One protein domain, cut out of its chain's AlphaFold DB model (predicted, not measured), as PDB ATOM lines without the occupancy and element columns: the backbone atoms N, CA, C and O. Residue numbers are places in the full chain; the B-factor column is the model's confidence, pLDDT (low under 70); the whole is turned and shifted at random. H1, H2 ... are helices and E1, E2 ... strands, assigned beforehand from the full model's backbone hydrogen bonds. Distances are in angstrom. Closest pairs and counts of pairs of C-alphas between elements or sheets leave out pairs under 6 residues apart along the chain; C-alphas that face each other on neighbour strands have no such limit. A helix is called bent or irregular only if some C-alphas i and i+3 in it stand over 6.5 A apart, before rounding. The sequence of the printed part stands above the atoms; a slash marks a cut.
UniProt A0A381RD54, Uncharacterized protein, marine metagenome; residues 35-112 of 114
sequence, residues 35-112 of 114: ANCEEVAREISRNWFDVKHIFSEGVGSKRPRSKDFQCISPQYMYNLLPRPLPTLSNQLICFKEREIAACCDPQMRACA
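This is residues 35 to 112 of the 114 residues of an uncharacterized protein of marine metagenome (UniProt A0A381RD54). With little regular structure, this small body has the hairpin E2 E3 as its core, H2 packed on both strands, H1 on E3, and long loops round them. The 78 printed residues, 31 in named elements, run H1 H2 E1 E2 E3; the class is mixed, the E2 E3 sheet antiparallel. It is compact, radius of gyration of the C-alphas 11.2 A, spanning 30 by 23 by 23 A.

E2, residues 93 to 97, and E3, residues 100 to 104, form an antiparallel hairpin; N 95 and O 102, 2.8 A apart, are within hydrogen-bond range. The closest C-alphas of E3 and H2, residues 48 to 55, are those of Ala 101 and Phe 55, 5.2 A apart; those of E3 and H1, residues 37 to 46, are Cys 104 and Val 40, 6.4 A apart. H1 and H2 are close but not clearly touching, at a steep tilt of 65 degrees, opposite ways; their closest C-alphas, Ile 44 and Val 51, are 6.8 A apart. E1, residues 70 to 72, pairs with no named strand; residues 71 to 72 pair antiparallel with 111 to 112. In H1 every O i to N i+4 pair is within hydrogen-bond range; H2 is irregular, C-alphas 50 and 53 being 7.4 A apart, with 1 of 4 such pairs and 3 of 5 O i to N i+3 pairs.

E2 is 13.6 A long and E3 12.7 A, ending at C-alpha 104 (104.884, 87.758, 135.887). H1, 13.9 A, begins at C-alpha 37 (100.380, 82.705, 140.682); H2 is 9.4 A and E1 6.4 A.

The printed part has no cut. The links H2 to E1 and E1 to E2 are long. Residues 35 and 57 to 61 have pLDDT under 70.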
ATOM      1  N   ALA A  35      96.695  85.649 143.952       59.06
ATOM      2  CA  ALA A  35      95.498  84.927 143.504       59.06
ATOM      3  C   ALA A  35      95.606  84.251 142.117       59.06
ATOM      4  O   ALA A  35      94.797  83.385 141.811       59.06
ATOM      5  N   ASN A  36      96.623  84.586 141.315       76.50
ATOM      6  CA  ASN A  36      96.838  84.056 139.967       76.50
ATOM      7  C   ASN A  36      98.240  83.451 139.760       76.50
ATOM      8  O   ASN A  36      98.637  83.182 138.628       76.50
ATOM      9  N   CYS A  37      99.023  83.240 140.822       85.38
ATOM     10  CA  CYS A  37     100.380  82.705 140.682       85.38
ATOM     11  C   CYS A  37     100.399  81.308 140.043       85.38
ATOM     12  O   CYS A  37     101.257  81.027 139.209       85.38
ATOM     13  N   GLU A  38      99.430  80.450 140.375       87.75
ATOM     14  CA  GLU A  38      99.317  79.126 139.757       87.75
ATOM     15  C   GLU A  38      99.108  79.223 138.239       87.75
ATOM     16  O   GLU A  38      99.667  78.431 137.477       87.75
ATOM     17  N   GLU A  39      98.358  80.227 137.779       90.38
ATOM     18  CA  GLU A  39      98.165  80.482 136.356       90.38
ATOM     19  C   GLU A  39      99.469  80.921 135.683       90.38
ATOM     20  O   GLU A  39      99.818  80.370 134.637       90.38
ATOM     21  N   VAL A  40     100.230  81.818 136.317       92.56
ATOM     22  CA  VAL A  40     101.559  82.237 135.842       92.56
ATOM     23  C   VAL A  40     102.512  81.040 135.777       92.56
ATOM     24  O   VAL A  40     103.106  80.786 134.731       92.56
ATOM     25  N   ALA A  41     102.607  80.236 136.837       92.25
ATOM     26  CA  ALA A  41     103.437  79.028 136.876       92.25
ATOM     27  C   ALA A  41     103.040  78.007 135.794       92.25
ATOM     28  O   ALA A  41     103.891  77.390 135.144       92.25
ATOM     29  N   ARG A  42     101.733  77.840 135.559       92.50
ATOM     30  CA  ARG A  42     101.204  76.989 134.488       92.50
ATOM     31  C   ARG A  42     101.584  77.519 133.108       92.50
ATOM     32  O   ARG A  42     101.932  76.707 132.250       92.50
ATOM     33  N   GLU A  43     101.552  78.830 132.896       93.19
ATOM     34  CA  GLU A  43     101.927  79.446 131.621       93.19
ATOM     35  C   GLU A  43     103.442  79.375 131.373       93.19
ATOM     36  O   GLU A  43     103.866  79.036 130.268       93.19
ATOM     37  N   ILE A  44     104.271  79.560 132.409       92.62
ATOM     38  CA  ILE A  44     105.726  79.343 132.328       92.62
ATOM     39  C   ILE A  44     106.021  77.884 131.971       92.62
ATOM     40  O   ILE A  44     106.807  77.615 131.063       92.62
ATOM     41  N   SER A  45     105.373  76.922 132.641       91.75
ATOM     42  CA  SER A  45     105.527  75.505 132.300       91.75
ATOM     43  C   SER A  45     105.095  75.257 130.854       91.75
ATOM     44  O   SER A  45     105.832  74.620 130.099       91.75
ATOM     45  N   ARG A  46     103.932  75.779 130.434       92.62
ATOM     46  CA  ARG A  46     103.396  75.649 129.066       92.62
ATOM     47  C   ARG A  46     104.400  76.069 128.011       92.62
ATOM     48  O   ARG A  46     104.663  75.265 127.116       92.62
ATOM     49  N   ASN A  47     104.993  77.240 128.191       92.00
ATOM     50  CA  ASN A  47     105.928  77.845 127.254       92.00
ATOM     51  C   ASN A  47     107.386  77.635 127.682       92.00
ATOM     52  O   ASN A  47     108.258  78.447 127.383       92.00
ATOM     53  N   TRP A  48     107.668  76.535 128.394       90.44
ATOM     54  CA  TRP A  48     108.979  76.298 128.996       90.44
ATOM     55  C   TRP A  48     110.133  76.441 128.003       90.44
ATOM     56  O   TRP A  48     111.171  76.993 128.339       90.44
ATOM     57  N   PHE A  49     109.967  75.972 126.768       88.69
ATOM     58  CA  PHE A  49     111.035  76.032 125.771       88.69
ATOM     59  C   PHE A  49     111.391  77.454 125.336       88.69
ATOM     60  O   PHE A  49     112.556  77.689 125.012       88.69
ATOM     61  N   ASP A  50     110.438  78.380 125.406       89.81
ATOM     62  CA  ASP A  50     110.653  79.794 125.117       89.81
ATOM     63  C   ASP A  50     111.293  80.504 126.311       89.81
ATOM     64  O   ASP A  50     112.215  81.290 126.131       89.81
ATOM     65  N   VAL A  51     110.876  80.187 127.541       90.25
ATOM     66  CA  VAL A  51     111.317  80.899 128.760       90.25
ATOM     67  C   VAL A  51     112.516  80.263 129.470       90.25
ATOM     68  O   VAL A  51     113.153  80.916 130.289       90.25
ATOM     69  N   LYS A  52     112.885  79.010 129.172       89.81
ATOM     70  CA  LYS A  52     113.920  78.256 129.917       89.81
ATOM     71  C   LYS A  52     115.272  78.958 130.005       89.81
ATOM     72  O   LYS A  52     115.987  78.747 130.973       89.81
ATOM     73  N   HIS A  53     115.627  79.777 129.016       88.00
ATOM     74  CA  HIS A  53     116.898  80.505 128.989       88.00
ATOM     75  C   HIS A  53     116.958  81.635 130.036       88.00
ATOM     76  O   HIS A  53     118.040  82.094 130.410       88.00
ATOM     77  N   ILE A  54     115.794  82.068 130.530       90.00
ATOM     78  CA  ILE A  54     115.664  82.976 131.668       90.00
ATOM     79  C   ILE A  54     116.022  82.237 132.961       90.00
ATOM     80  O   ILE A  54     116.841  82.727 133.732       90.00
ATOM     81  N   PHE A  55     115.475  81.031 133.146       87.38
ATOM     82  CA  PHE A  55     115.587  80.244 134.381       87.38
ATOM     83  C   PHE A  55     116.835  79.360 134.482       87.38
ATOM     84  O   PHE A  55     117.245  79.004 135.579       87.38
ATOM     85  N   SER A  56     117.437  78.951 133.365       79.69
ATOM     86  CA  SER A  56     118.545  77.997 133.365       79.69
ATOM     87  C   SER A  56     119.588  78.364 132.317       79.69
ATOM     88  O   SER A  56     119.296  78.474 131.124       79.69
ATOM     89  N   GLU A  57     120.827  78.542 132.771       65.94
ATOM     90  CA  GLU A  57     121.994  78.702 131.905       65.94
ATOM     91  C   GLU A  57     122.549  77.324 131.547       65.94
ATOM     92  O   GLU A  57     123.469  76.815 132.176       65.94
ATOM     93  N   GLY A  58     121.939  76.664 130.565       54.78
ATOM     94  CA  GLY A  58     122.410  75.356 130.122       54.78
ATOM     95  C   GLY A  58     121.362  74.612 129.316       54.78
ATOM     96  O   GLY A  58     120.202  74.491 129.711       54.78
ATOM     97  N   VAL A  59     121.753  74.126 128.143       50.59
ATOM     98  CA  VAL A  59     120.861  73.435 127.210       50.59
ATOM     99  C   VAL A  59     120.486  72.073 127.793       50.59
ATOM    100  O   VAL A  59     121.195  71.093 127.605       50.59
ATOM    101  N   GLY A  60     119.372  72.018 128.523       63.81
ATOM    102  CA  GLY A  60     118.861  70.759 129.066       63.81
ATOM    103  C   GLY A  60     118.135  70.884 130.396       63.81
ATOM    104  O   GLY A  60     118.338  70.057 131.274       63.81
ATOM    105  N   SER A  61     117.281  71.886 130.575       69.38
ATOM    106  CA  SER A  61     116.424  71.934 131.751       69.38
ATOM    107  C   SER A  61     115.095  71.244 131.432       69.38
ATOM    108  O   SER A  61     114.340  71.644 130.542       69.38
ATOM    109  N   LYS A  62     114.836  70.125 132.109       85.62
ATOM    110  CA  LYS A  62     113.554  69.416 132.052       85.62
ATOM    111  C   LYS A  62     112.422  70.403 132.345       85.62
ATOM    112  O   LYS A  62     112.556  71.219 133.250       85.62
ATOM    113  N   ARG A  63     111.307  70.298 131.615       90.31
ATOM    114  CA  ARG A  63     110.120  71.122 131.868       90.31
ATOM    115  C   ARG A  63     109.646  70.951 133.324       90.31
ATOM    116  O   ARG A  63     109.251  69.834 133.673       90.31
ATOM    117  N   PRO A  64     109.664  72.013 134.147       89.25
ATOM    118  CA  PRO A  64     109.142  71.978 135.506       89.25
ATOM    119  C   PRO A  64     107.613  71.886 135.490       89.25
ATOM    120  O   PRO A  64     106.939  72.311 134.542       89.25
ATOM    121  N   ARG A  65     107.048  71.300 136.543       88.62
ATOM    122  CA  ARG A  65     105.604  71.294 136.804       88.62
ATOM    123  C   ARG A  65     105.213  72.601 137.485       88.62
ATOM    124  O   ARG A  65     106.032  73.204 138.161       88.62
ATOM    125  N   SER A  66     103.944  72.998 137.385       85.00
ATOM    126  CA  SER A  66     103.448  74.234 138.014       85.00
ATOM    127  C   SER A  66     103.753  74.321 139.515       85.00
ATOM    128  O   SER A  66     104.052  75.393 140.016       85.00
ATOM    129  N   LYS A  67     103.739  73.184 140.220       85.62
ATOM    130  CA  LYS A  67     104.053  73.095 141.655       85.62
ATOM    131  C   LYS A  67     105.536  73.252 142.009       85.62
ATOM    132  O   LYS A  67     105.858  73.326 143.186       85.62
ATOM    133  N   ASP A  68     106.417  73.182 141.015       88.38
ATOM    134  CA  ASP A  68     107.855  73.342 141.225       88.38
ATOM    135  C   ASP A  68     108.220  74.842 141.287       88.38
ATOM    136  O   ASP A  68     109.331  75.180 141.669       88.38
ATOM    137  N   PHE A  69     107.281  75.733 140.943       89.25
ATOM    138  CA  PHE A  69     107.451  77.180 141.020       89.25
ATOM    139  C   PHE A  69     107.017  77.742 142.374       89.25
ATOM    140  O   PHE A  69     106.043  77.290 142.980       89.25
ATOM    141  N   GLN A  70     107.703  78.796 142.801       90.00
ATOM    142  CA  GLN A  70     107.394  79.573 143.992       90.00
ATOM    143  C   GLN A  70     106.745  80.903 143.612       90.00
ATOM    144  O   GLN A  70     107.176  81.585 142.679       90.00
ATOM    145  N   CYS A  71     105.716  81.285 144.365       88.06
ATOM    146  CA  CYS A  71     105.033  82.560 144.196       88.06
ATOM    147  C   CYS A  71     105.809  83.673 144.880       88.06
ATOM    148  O   CYS A  71     106.095  83.589 146.075       88.06
ATOM    149  N   ILE A  72     106.098  84.736 144.134       86.56
ATOM    150  CA  ILE A  72     106.809  85.900 144.655       86.56
ATOM    151  C   ILE A  72     106.003  87.169 144.406       86.56
ATOM    152  O   ILE A  72     105.245  87.276 143.438       86.56
ATOM    153  N   SER A  73     106.172  88.151 145.289       86.12
ATOM    154  CA  SER A  73     105.554  89.463 145.114       86.12
ATOM    155  C   SER A  73     106.087  90.155 143.849       86.12
ATOM    156  O   SER A  73     107.307  90.246 143.680       86.12
ATOM    157  N   PRO A  74     105.221  90.739 142.999       87.56
ATOM    158  CA  PRO A  74     105.654  91.563 141.869       87.56
ATOM    159  C   PRO A  74     106.527  92.754 142.269       87.56
ATOM    160  O   PRO A  74     107.282  93.268 141.448       87.56
ATOM    161  N   GLN A  75     106.472  93.169 143.541       86.94
ATOM    162  CA  GLN A  75     107.271  94.278 144.064       86.94
ATOM    163  C   GLN A  75     108.778  94.086 143.859       86.94
ATOM    164  O   GLN A  75     109.490  95.063 143.639       86.94
ATOM    165  N   TYR A  76     109.257  92.839 143.863       85.31
ATOM    166  CA  TYR A  76     110.667  92.526 143.627       85.31
ATOM    167  C   TYR A  76     111.111  92.777 142.175       85.31
ATOM    168  O   TYR A  76     112.307  92.880 141.918       85.31
ATOM    169  N   MET A  77     110.171  92.880 141.227       88.69
ATOM    170  CA  MET A  77     110.455  92.974 139.792       88.69
ATOM    171  C   MET A  77     110.425  94.409 139.246       88.69
ATOM    172  O   MET A  77     110.982  94.649 138.182       88.69
ATOM    173  N   TYR A  78     109.822  95.380 139.947       85.88
ATOM    174  CA  TYR A  78     109.632  96.746 139.417       85.88
ATOM    175  C   TYR A  78     110.929  97.483 139.059       85.88
ATOM    176  O   TYR A  78     110.914  98.338 138.178       85.88
ATOM    177  N   ASN A  79     112.041  97.157 139.721       86.69
ATOM    178  CA  ASN A  79     113.344  97.775 139.457       86.69
ATOM    179  C   ASN A  79     114.193  96.983 138.452       86.69
ATOM    180  O   ASN A  79     115.338  97.351 138.194       86.69
ATOM    181  N   LEU A  80     113.666  95.881 137.916       88.94
ATOM    182  CA  LEU A  80     114.380  95.014 136.988       88.94
ATOM    183  C   LEU A  80     113.982  95.329 135.550       88.94
ATOM    184  O   LEU A  80     112.828  95.632 135.245       88.94
ATOM    185  N   LEU A  81     114.947  95.213 134.639       91.00
ATOM    186  CA  LEU A  81     114.674  95.348 133.215       91.00
ATOM    187  C   LEU A  81     114.067  94.045 132.676       91.00
ATOM    188  O   LEU A  81     114.675  92.978 132.833       91.00
ATOM    189  N   PRO A  82     112.895  94.104 132.017       91.94
ATOM    190  CA  PRO A  82     112.280  92.920 131.444       91.94
ATOM    191  C   PRO A  82     113.148  92.360 130.316       91.94
ATOM    192  O   PRO A  82     113.732  93.089 129.509       91.94
ATOM    193  N   ARG A  83     113.224  91.034 130.250       91.31
ATOM    194  CA  ARG A  83     113.895  90.303 129.179       91.31
ATOM    195  C   ARG A  83     112.884  90.074 128.055       91.31
ATOM    196  O   ARG A  83     111.823  89.500 128.303       91.31
ATOM    197  N   PRO A  84     113.175  90.536 126.830       83.19
ATOM    198  CA  PRO A  84     112.217  90.468 125.740       83.19
ATOM    199  C   PRO A  84     111.962  89.018 125.323       83.19
ATOM    200  O   PRO A  84     112.886  88.286 124.977       83.19
ATOM    201  N   LEU A  85     110.682  88.641 125.306       86.44
ATOM    202  CA  LEU A  85     110.178  87.370 124.789       86.44
ATOM    203  C   LEU A  85     109.071  87.671 123.769       86.44
ATOM    204  O   LEU A  85     107.899  87.725 124.141       86.44
ATOM    205  N   PRO A  86     109.415  87.923 122.492       80.69
ATOM    206  CA  PRO A  86     108.454  88.406 121.499       80.69
ATOM    207  C   PRO A  86     107.238  87.493 121.309       80.69
ATOM    208  O   PRO A  86     106.144  87.973 121.038       80.69
ATOM    209  N   THR A  87     107.416  86.182 121.483       83.25
ATOM    210  CA  THR A  87     106.353  85.177 121.352       83.25
ATOM    211  C   THR A  87     105.365  85.177 122.521       83.25
ATOM    212  O   THR A  87     104.266  84.650 122.374       83.25
ATOM    213  N   LEU A  88     105.725  85.779 123.661       84.62
ATOM    214  CA  LEU A  88     104.974  85.708 124.920       84.62
ATOM    215  C   LEU A  88     104.668  87.080 125.529       84.62
ATOM    216  O   LEU A  88     104.155  87.138 126.641       84.62
ATOM    217  N   SER A  89     104.936  88.183 124.828       77.12
ATOM    218  CA  SER A  89     104.800  89.548 125.368       77.12
ATOM    219  C   SER A  89     103.393  89.891 125.878       77.12
ATOM    220  O   SER A  89     103.251  90.718 126.774       77.12
ATOM    221  N   ASN A  90     102.359  89.229 125.350       85.62
ATOM    222  CA  ASN A  90     100.966  89.388 125.785       85.62
ATOM    223  C   ASN A  90     100.558  88.433 126.922       85.62
ATOM    224  O   ASN A  90      99.425  88.497 127.391       85.62
ATOM    225  N   GLN A  91     101.435  87.514 127.327       88.69
ATOM    226  CA  GLN A  91     101.149  86.452 128.296       88.69
ATOM    227  C   GLN A  91     102.036  86.543 129.534       88.69
ATOM    228  O   GLN A  91     101.556  86.311 130.639       88.69
ATOM    229  N   LEU A  92     103.318  86.866 129.357       92.19
ATOM    230  CA  LEU A  92     104.308  86.889 130.423       92.19
ATOM    231  C   LEU A  92     105.292  88.042 130.236       92.19
ATOM    232  O   LEU A  92     105.764  88.317 129.133       92.19
ATOM    233  N   ILE A  93     105.673  88.648 131.355       93.75
ATOM    234  CA  ILE A  93     106.813  89.558 131.445       93.75
ATOM    235  C   ILE A  93     107.869  88.860 132.294       93.75
ATOM    236  O   ILE A  93     107.631  88.576 133.463       93.75
ATOM    237  N   CYS A  94     109.021  88.547 131.704       93.62
ATOM    238  CA  CYS A  94     110.075  87.797 132.380       93.62
ATOM    239  C   CYS A  94     111.272  88.682 132.719       93.62
ATOM    240  O   CYS A  94     111.623  89.594 131.975       93.62
ATOM    241  N   PHE A  95     111.929  88.372 133.827       93.56
ATOM    242  CA  PHE A  95     113.044  89.115 134.392       93.56
ATOM    243  C   PHE A  95     114.180  88.146 134.714       93.56
ATOM    244  O   PHE A  95     113.941  87.003 135.108       93.56
ATOM    245  N   LYS A  96     115.419  88.611 134.541       89.69
ATOM    246  CA  LYS A  96     116.619  87.883 134.955       89.69
ATOM    247  C   LYS A  96     117.633  88.861 135.524       89.69
ATOM    248  O   LYS A  96     118.124  89.706 134.781       89.69
ATOM    249  N   GLU A  97     117.968  88.705 136.796       86.62
ATOM    250  CA  GLU A  97     118.994  89.489 137.482       86.62
ATOM    251  C   GLU A  97     119.792  88.570 138.406       86.62
ATOM    252  O   GLU A  97     119.287  88.138 139.438       86.62
ATOM    253  N   ARG A  98     121.044  88.277 138.036       80.69
ATOM    254  CA  ARG A  98     121.971  87.395 138.772       80.69
ATOM    255  C   ARG A  98     121.322  86.073 139.206       80.69
ATOM    256  O   ARG A  98     121.265  85.144 138.410       80.69
ATOM    257  N   GLU A  99     120.844  86.007 140.445       77.06
ATOM    258  CA  GLU A  99     120.276  84.813 141.083       77.06
ATOM    259  C   GLU A  99     118.747  84.729 140.969       77.06
ATOM    260  O   GLU A  99     118.149  83.735 141.366       77.06
ATOM    261  N   ILE A 100     118.104  85.761 140.419       81.75
ATOM    262  CA  ILE A 100     116.652  85.866 140.327       81.75
ATOM    263  C   ILE A 100     116.229  85.712 138.874       81.75
ATOM    264  O   ILE A 100     116.599  86.513 138.013       81.75
ATOM    265  N   ALA A 101     115.407  84.703 138.611       90.31
ATOM    266  CA  ALA A 101     114.744  84.501 137.335       90.31
ATOM    267  C   ALA A 101     113.256  84.285 137.591       90.31
ATOM    268  O   ALA A 101     112.865  83.288 138.186       90.31
ATOM    269  N   ALA A 102     112.420  85.217 137.149       92.81
ATOM    270  CA  ALA A 102     110.988  85.148 137.398       92.81
ATOM    271  C   ALA A 102     110.200  85.643 136.193       92.81
ATOM    272  O   ALA A 102     110.679  86.476 135.425       92.81
ATOM    273  N   CYS A 103     108.971  85.158 136.047       93.69
ATOM    274  CA  CYS A 103     108.010  85.720 135.107       93.69
ATOM    275  C   CYS A 103     106.731  86.115 135.834       93.69
ATOM    276  O   CYS A 103     106.316  85.454 136.786       93.69
ATOM    277  N   CYS A 104     106.111  87.187 135.362       92.94
ATOM    278  CA  CYS A 104     104.884  87.758 135.887       92.94
ATOM    279  C   CYS A 104     103.801  87.774 134.818       92.94
ATOM    280  O   CYS A 104     104.103  87.742 133.623       92.94
ATOM    281  N   ASP A 105     102.543  87.877 135.240       91.31
ATOM    282  CA  ASP A 105     101.464  88.206 134.310       91.31
ATOM    283  C   ASP A 105     101.638  89.630 133.731       91.31
ATOM    284  O   ASP A 105     102.331  90.460 134.330       91.31
ATOM    285  N   PRO A 106     100.994  89.962 132.596       90.00
ATOM    286  CA  PRO A 106     101.177  91.252 131.928       90.00
ATOM    287  C   PRO A 106     100.729  92.458 132.760       90.00
ATOM    288  O   PRO A 106     101.158  93.579 132.504       90.00
ATOM    289  N   GLN A 107      99.855  92.247 133.749       89.50
ATOM    290  CA  GLN A 107      99.379  93.284 134.662       89.50
ATOM    291  C   GLN A 107     100.217  93.360 135.947       89.50
ATOM    292  O   GLN A 107      99.863  94.122 136.845       89.50
ATOM    293  N   MET A 108     101.314  92.596 136.045       88.75
ATOM    294  CA  MET A 108     102.227  92.574 137.195       88.75
ATOM    295  C   MET A 108     101.499  92.321 138.528       88.75
ATOM    296  O   MET A 108     101.846  92.904 139.556       88.75
ATOM    297  N   ARG A 109     100.465  91.465 138.531       87.75
ATOM    298  CA  ARG A 109      99.672  91.136 139.732       87.75
ATOM    299  C   ARG A 109     100.208  89.914 140.473       87.75
ATOM    300  O   ARG A 109     100.075  89.828 141.691       87.75
ATOM    301  N   ALA A 110     100.810  88.978 139.753       89.44
ATOM    302  CA  ALA A 110     101.382  87.745 140.257       89.44
ATOM    303  C   ALA A 110     102.662  87.410 139.488       89.44
ATOM    304  O   ALA A 110     102.750  87.623 138.278       89.44
ATOM    305  N   CYS A 111     103.638  86.846 140.195       91.44
ATOM    306  CA  CYS A 111     104.894  86.392 139.617       91.44
ATOM    307  C   CYS A 111     105.265  85.017 140.167       91.44
ATOM    308  O   CYS A 111     104.941  84.683 141.310       91.44
ATOM    309  N   ALA A 112     105.975  84.245 139.353       92.38
ATOM    310  CA  ALA A 112     106.489  82.939 139.718       92.38
ATOM    311  C   ALA A 112     107.978  82.820 139.363       92.38
ATOM    312  O   ALA A 112     108.414  83.260 138.294       92.38
TER     313      ALA A 112